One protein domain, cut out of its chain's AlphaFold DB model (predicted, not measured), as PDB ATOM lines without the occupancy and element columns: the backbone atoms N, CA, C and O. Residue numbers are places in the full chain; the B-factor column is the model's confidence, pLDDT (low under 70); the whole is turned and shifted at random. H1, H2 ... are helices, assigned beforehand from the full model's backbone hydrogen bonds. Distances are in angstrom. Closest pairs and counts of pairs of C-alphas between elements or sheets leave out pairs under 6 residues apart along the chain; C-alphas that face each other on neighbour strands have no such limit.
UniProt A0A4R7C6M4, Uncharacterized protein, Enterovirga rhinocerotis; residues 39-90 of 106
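AT A GLANCE: This is residues 39 to 90 of the 106 residues of an uncharacterized protein of Enterovirga rhinocerotis (UniProt A0A4R7C6M4). One long helix, H1, makes the longest axis, and a helix about half as long, H2, packs on part of it, running the same way. Between them the long link folds back past H1, and a short tail with no named element follows H2. The printed part has 52 residues with two named helices, H1 then H2, and no named strand: the class is all helix. It is compact, with a radius of gyration of the C-alphas of 10.9 A and spans of 33 by 23 by 17 A.

IN THESE COORDINATES: H1, residues 39 to 61, begins at C-alpha 39 (117.055, 159.030, 154.281) and measures 32.2 A. H2, residues 73 to 83, measures 15.6 A and ends at C-alpha 83 (145.676, 159.566, 151.621).

HOW THE PARTS SIT: H1 touches H2 with residues 44 to 52 alone; the closest C-alphas, of Trp 48 and Gly 75, are 4.8 A apart. Their lines stand at a shallow tilt of 29 degrees. Every O i to N i+4 pair is within hydrogen-bond range in H1; in H2 3 of 7 are, beside 6 of 8 O i to N i+3 pairs.

THE WHOLE: The C-alphas farthest apart, of His 39 and Gly 62, are 33.0 A apart. The printed part has no cut. The link from H1 to H2, 11 residues, is long. Mean pLDDT of the printed part is 77.1; residues 67 to 71, 75 and 79 to 88 are under 70.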
ATOM      1  N   HIS A  39     116.250 159.538 153.161       88.88
ATOM      2  CA  HIS A  39     117.055 159.030 154.281       88.88
ATOM      3  C   HIS A  39     118.500 158.714 153.868       88.88
ATOM      4  O   HIS A  39     119.434 158.965 154.626       88.88
ATOM      5  N   GLY A  40     118.696 158.196 152.649       87.00
ATOM      6  CA  GLY A  40     120.027 157.951 152.096       87.00
ATOM      7  C   GLY A  40     120.839 159.236 151.942       87.00
ATOM      8  O   GLY A  40     122.008 159.256 152.326       87.00
ATOM      9  N   LEU A  41     120.211 160.313 151.453       84.81
ATOM     10  CA  LEU A  41     120.838 161.631 151.341       84.81
ATOM     11  C   LEU A  41     121.225 162.187 152.716       84.81
ATOM     12  O   LEU A  41     122.361 162.613 152.889       84.81
ATOM     13  N   LEU A  42     120.324 162.127 153.702       86.81
ATOM     14  CA  LEU A  42     120.597 162.610 155.062       86.81
ATOM     15  C   LEU A  42     121.725 161.825 155.740       86.81
ATOM     16  O   LEU A  42     122.604 162.419 156.359       86.81
ATOM     17  N   ARG A  43     121.749 160.496 155.580       87.94
ATOM     18  CA  ARG A  43     122.827 159.646 156.107       87.94
ATOM     19  C   ARG A  43     124.177 159.987 155.471       87.94
ATOM     20  O   ARG A  43     125.183 160.064 156.167       87.94
ATOM     21  N   ASN A  44     124.191 160.211 154.159       86.25
ATOM     22  CA  ASN A  44     125.388 160.628 153.435       86.25
ATOM     23  C   ASN A  44     125.872 162.010 153.876       86.25
ATOM     24  O   ASN A  44     127.056 162.182 154.156       86.25
ATOM     25  N   TYR A  45     124.957 162.966 154.015       86.38
ATOM     26  CA  TYR A  45     125.283 164.293 154.521       86.38
ATOM     27  C   TYR A  45     125.837 164.238 155.953       86.38
ATOM     28  O   TYR A  45     126.863 164.849 156.239       86.38
ATOM     29  N   GLY A  46     125.241 163.421 156.828       87.38
ATOM     30  CA  GLY A  46     125.748 163.188 158.183       87.38
ATOM     31  C   GLY A  46     127.156 162.583 158.211       87.38
ATOM     32  O   GLY A  46     128.001 163.041 158.976       87.38
ATOM     33  N   SER A  47     127.445 161.605 157.343       87.25
ATOM     34  CA  SER A  47     128.794 161.030 157.226       87.25
ATOM     35  C   SER A  47     129.827 162.053 156.744       87.25
ATOM     36  O   SER A  47     130.968 162.008 157.201       87.25
ATOM     37  N   TRP A  48     129.448 162.951 155.831       87.56
ATOM     38  CA  TRP A  48     130.315 164.035 155.363       87.56
ATOM     39  C   TRP A  48     130.612 165.030 156.493       87.56
ATOM     40  O   TRP A  48     131.775 165.270 156.799       87.56
ATOM     41  N   LEU A  49     129.575 165.514 157.191       87.12
ATOM     42  CA  LEU A  49     129.724 166.445 158.319       87.12
ATOM     43  C   LEU A  49     130.591 165.873 159.445       87.12
ATOM     44  O   LEU A  49     131.383 166.597 160.043       87.12
ATOM     45  N   PHE A  50     130.446 164.578 159.733       86.88
ATOM     46  CA  PHE A  50     131.272 163.895 160.726       86.88
ATOM     47  C   PHE A  50     132.761 163.970 160.368       86.88
ATOM     48  O   PHE A  50     133.580 164.341 161.211       86.88
ATOM     49  N   MET A  51     133.111 163.636 159.124       84.94
ATOM     50  CA  MET A  51     134.503 163.655 158.683       84.94
ATOM     51  C   MET A  51     135.060 165.082 158.641       84.94
ATOM     52  O   MET A  51     136.172 165.299 159.124       84.94
ATOM     53  N   GLU A  52     134.274 166.054 158.174       87.31
ATOM     54  CA  GLU A  52     134.659 167.471 158.145       87.31
ATOM     55  C   GLU A  52     134.963 167.966 159.569       87.31
ATOM     56  O   GLU A  52     136.017 168.540 159.844       87.31
ATOM     57  N   ARG A  53     134.086 167.643 160.532       85.94
ATOM     58  CA  ARG A  53     134.265 167.996 161.948       85.94
ATOM     59  C   ARG A  53     135.465 167.298 162.591       85.94
ATOM     60  O   ARG A  53     136.136 167.896 163.438       85.94
ATOM     61  N   ARG A  54     135.731 166.043 162.225       85.00
ATOM     62  CA  ARG A  54     136.903 165.288 162.690       85.00
ATOM     63  C   ARG A  54     138.194 165.964 162.226       85.00
ATOM     64  O   ARG A  54     139.062 166.224 163.054       85.00
ATOM     65  N   LEU A  55     138.300 166.301 160.939       84.31
ATOM     66  CA  LEU A  55     139.464 167.014 160.403       84.31
ATOM     67  C   LEU A  55     139.608 168.412 161.018       84.31
ATOM     68  O   LEU A  55     140.717 168.815 161.362       84.31
ATOM     69  N   LEU A  56     138.492 169.107 161.250       86.38
ATOM     70  CA  LEU A  56     138.493 170.409 161.920       86.38
ATOM     71  C   LEU A  56     139.003 170.298 163.362       86.38
ATOM     72  O   LEU A  56     139.699 171.187 163.837       86.38
ATOM     73  N   SER A  57     138.694 169.200 164.058       85.38
ATOM     74  CA  SER A  57     139.196 168.960 165.418       85.38
ATOM     75  C   SER A  57     140.719 168.790 165.432       85.38
ATOM     76  O   SER A  57     141.385 169.407 166.262       85.38
ATOM     77  N   PHE A  58     141.273 168.042 164.469       84.31
ATOM     78  CA  PHE A  58     142.724 167.946 164.295       84.31
ATOM     79  C   PHE A  58     143.357 169.303 163.984       84.31
ATOM     80  O   PHE A  58     144.386 169.628 164.566       84.31
ATOM     81  N   GLU A  59     142.748 170.106 163.110       85.56
ATOM     82  CA  GLU A  59     143.278 171.429 162.764       85.56
ATOM     83  C   GLU A  59     143.258 172.403 163.949       85.56
ATOM     84  O   GLU A  59     144.251 173.069 164.227       85.56
ATOM     85  N   MET A  60     142.137 172.481 164.669       84.88
ATOM     86  CA  MET A  60     141.961 173.447 165.756       84.88
ATOM     87  C   MET A  60     142.678 173.046 167.048       84.88
ATOM     88  O   MET A  60     143.049 173.917 167.833       84.88
ATOM     89  N   TYR A  61     142.813 171.743 167.313       85.69
ATOM     90  CA  TYR A  61     143.224 171.239 168.629       85.69
ATOM     91  C   TYR A  61     144.355 170.207 168.585       85.69
ATOM     92  O   TYR A  61     144.841 169.814 169.641       85.69
ATOM     93  N   GLY A  62     144.775 169.747 167.403       83.31
ATOM     94  CA  GLY A  62     145.807 168.713 167.252       83.31
ATOM     95  C   GLY A  62     145.349 167.293 167.605       83.31
ATOM     96  O   GLY A  62     146.148 166.363 167.540       83.31
ATOM     97  N   GLU A  63     144.077 167.099 167.955       82.19
ATOM     98  CA  GLU A  63     143.530 165.813 168.389       82.19
ATOM     99  C   GLU A  63     142.094 165.594 167.891       82.19
ATOM    100  O   GLU A  63     141.348 166.536 167.610       82.19
ATOM    101  N   ASP A  64     141.690 164.327 167.805       82.62
ATOM    102  CA  ASP A  64     140.308 163.963 167.512       82.62
ATOM    103  C   ASP A  64     139.445 164.081 168.772       82.62
ATOM    104  O   ASP A  64     139.691 163.411 169.774       82.62
ATOM    105  N   ARG A  65     138.402 164.911 168.704       80.44
ATOM    106  CA  ARG A  65     137.440 165.125 169.797       80.44
ATOM    107  C   ARG A  65     136.050 164.566 169.492       80.44
ATOM    108  O   ARG A  65     135.078 164.975 170.127       80.44
ATOM    109  N   GLN A  66     135.918 163.697 168.490       75.56
ATOM    110  CA  GLN A  66     134.628 163.162 168.047       75.56
ATOM    111  C   GLN A  66     134.465 161.670 168.381       75.56
ATOM    112  O   GLN A  66     135.396 160.878 168.272       75.56
ATOM    113  N   TYR A  67     133.239 161.268 168.734       68.12
ATOM    114  CA  TYR A  67     132.854 159.854 168.820       68.12
ATOM    115  C   TYR A  67     132.641 159.280 167.412       68.12
ATOM    116  O   TYR A  67     132.067 159.947 166.557       68.12
ATOM    117  N   HIS A  68     133.085 158.047 167.160       69.00
ATOM    118  CA  HIS A  68     133.012 157.412 165.840       69.00
ATOM    119  C   HIS A  68     131.566 157.246 165.322       69.00
ATOM    120  O   HIS A  68     130.708 156.720 166.030       69.00
ATOM    121  N   VAL A  69     131.320 157.625 164.060       60.25
ATOM    122  CA  VAL A  69     130.046 157.447 163.331       60.25
ATOM    123  C   VAL A  69     130.312 156.625 162.055       60.25
ATOM    124  O   VAL A  69     131.376 156.791 161.453       60.25
ATOM    125  N   PRO A  70     129.391 155.740 161.615       58.12
ATOM    126  CA  PRO A  70     129.594 154.909 160.429       58.12
ATOM    127  C   PRO A  70     129.872 155.722 159.156       58.12
ATOM    128  O   PRO A  70     129.140 156.645 158.801       58.12
ATOM    129  N   ASN A  71     130.927 155.310 158.454       65.62
ATOM    130  CA  ASN A  71     131.440 155.910 157.228       65.62
ATOM    131  C   ASN A  71     130.606 155.455 156.013       65.62
ATOM    132  O   ASN A  71     130.570 154.263 155.703       65.62
ATOM    133  N   THR A  72     129.919 156.378 155.334       73.75
ATOM    134  CA  THR A  72     129.273 156.109 154.035       73.75
ATOM    135  C   THR A  72     130.120 156.638 152.878       73.75
ATOM    136  O   THR A  72     131.179 157.223 153.082       73.75
ATOM    137  N   THR A  73     129.655 156.482 151.632       72.12
ATOM    138  CA  THR A  73     130.341 156.985 150.426       72.12
ATOM    139  C   THR A  73     130.789 158.444 150.547       72.12
ATOM    140  O   THR A  73     131.852 158.802 150.057       72.12
ATOM    141  N   SER A  74     130.017 159.289 151.230       74.06
ATOM    142  CA  SER A  74     130.367 160.701 151.393       74.06
ATOM    143  C   SER A  74     131.502 160.943 152.391       74.06
ATOM    144  O   SER A  74     132.218 161.925 152.235       74.06
ATOM    145  N   GLY A  75     131.726 160.051 153.361       66.88
ATOM    146  CA  GLY A  75     132.911 160.110 154.219       66.88
ATOM    147  C   GLY A  75     134.193 159.679 153.494       66.88
ATOM    148  O   GLY A  75     135.271 160.192 153.791       66.88
ATOM    149  N   HIS A  76     134.089 158.829 152.462       73.12
ATOM    150  CA  HIS A  76     135.232 158.474 151.606       73.12
ATOM    151  C   HIS A  76     135.807 159.656 150.820       73.12
ATOM    152  O   HIS A  76     136.995 159.624 150.507       73.12
ATOM    153  N   PHE A  77     135.020 160.710 150.567       75.44
ATOM    154  CA  PHE A  77     135.517 161.957 149.969       75.44
ATOM    155  C   PHE A  77     136.750 162.490 150.720       75.44
ATOM    156  O   PHE A  77     137.713 162.915 150.098       75.44
ATOM    157  N   HIS A  78     136.762 162.375 152.053       76.50
ATOM    158  CA  HIS A  78     137.881 162.822 152.888       76.50
ATOM    159  C   HIS A  78     138.997 161.777 152.969       76.50
ATOM    160  O   HIS A  78     140.141 162.112 153.243       76.50
ATOM    161  N   GLY A  79     138.684 160.494 152.759       68.94
ATOM    162  CA  GLY A  79     139.670 159.413 152.792       68.94
ATOM    163  C   GLY A  79     140.686 159.511 151.654       68.94
ATOM    164  O   GLY A  79     141.869 159.268 151.879       68.94
ATOM    165  N   GLU A  80     140.238 159.902 150.460       64.25
ATOM    166  CA  GLU A  80     141.121 160.196 149.322       64.25
ATOM    167  C   GLU A  80     142.004 161.419 149.600       64.25
ATOM    168  O   GLU A  80     143.207 161.383 149.352       64.25
ATOM    169  N   GLU A  81     141.440 162.467 150.205       64.31
ATOM    170  CA  GLU A  81     142.200 163.663 150.579       64.31
ATOM    171  C   GLU A  81     143.258 163.348 151.633       64.31
ATOM    172  O   GLU A  81     144.417 163.672 151.423       64.31
ATOM    173  N   VAL A  82     142.903 162.629 152.703       64.12
ATOM    174  CA  VAL A  82     143.840 162.220 153.765       64.12
ATOM    175  C   VAL A  82     144.955 161.311 153.232       64.12
ATOM    176  O   VAL A  82     146.096 161.415 153.684       64.12
ATOM    177  N   ARG A  83     144.664 160.427 152.266       60.75
ATOM    178  CA  ARG A  83     145.676 159.566 151.621       60.75
ATOM    179  C   ARG A  83     146.704 160.357 150.812       60.75
ATOM    180  O   ARG A  83     147.838 159.901 150.696       60.75
ATOM    181  N   ALA A  84     146.332 161.527 150.297       61.47
ATOM    182  CA  ALA A  84     147.239 162.452 149.618       61.47
ATOM    183  C   ALA A  84     148.066 163.331 150.588       61.47
ATOM    184  O   ALA A  84     148.882 164.137 150.141       61.47
ATOM    185  N   GLY A  85     147.884 163.162 151.905       63.44
ATOM    186  CA  GLY A  85     148.391 164.035 152.968       63.44
ATOM    187  C   GLY A  85     147.224 164.667 153.733       63.44
ATOM    188  O   GLY A  85     146.132 164.782 153.199       63.44
ATOM    189  N   ILE A  86     147.397 165.067 154.996       60.97
ATOM    190  CA  ILE A  86     146.299 165.718 155.734       60.97
ATOM    191  C   ILE A  86     146.009 167.076 155.076       60.97
ATOM    192  O   ILE A  86     146.706 168.057 155.328       60.97
ATOM    193  N   VAL A  87     144.984 167.133 154.222       65.25
ATOM    194  CA  VAL A  87     144.420 168.392 153.730       65.25
ATOM    195  C   VAL A  87     143.491 168.912 154.813       65.25
ATOM    196  O   VAL A  87     142.402 168.377 155.035       65.25
ATOM    197  N   TYR A  88     143.948 169.940 155.516       67.88
ATOM    198  CA  TYR A  88     143.165 170.585 156.552       67.88
ATOM    199  C   TYR A  88     141.905 171.255 155.974       67.88
ATOM    200  O   TYR A  88     141.928 171.759 154.839       67.88
ATOM    201  N   PRO A  89     140.788 171.249 156.721       72.56
ATOM    202  CA  PRO A  89     139.545 171.810 156.241       72.56
ATOM    203  C   PRO A  89     139.653 173.305 155.988       72.56
ATOM    204  O   PRO A  89     138.980 173.721 155.063       72.56
ATOM    205  N   SER A  90     140.509 174.092 156.660       74.88
ATOM    206  CA  SER A  90     140.647 175.564 156.490       74.88
ATOM    207  C   SER A  90     140.581 176.126 155.065       74.88
ATOM    208  O   SER A  90     140.131 177.254 154.879       74.88
TER     209      SER A  90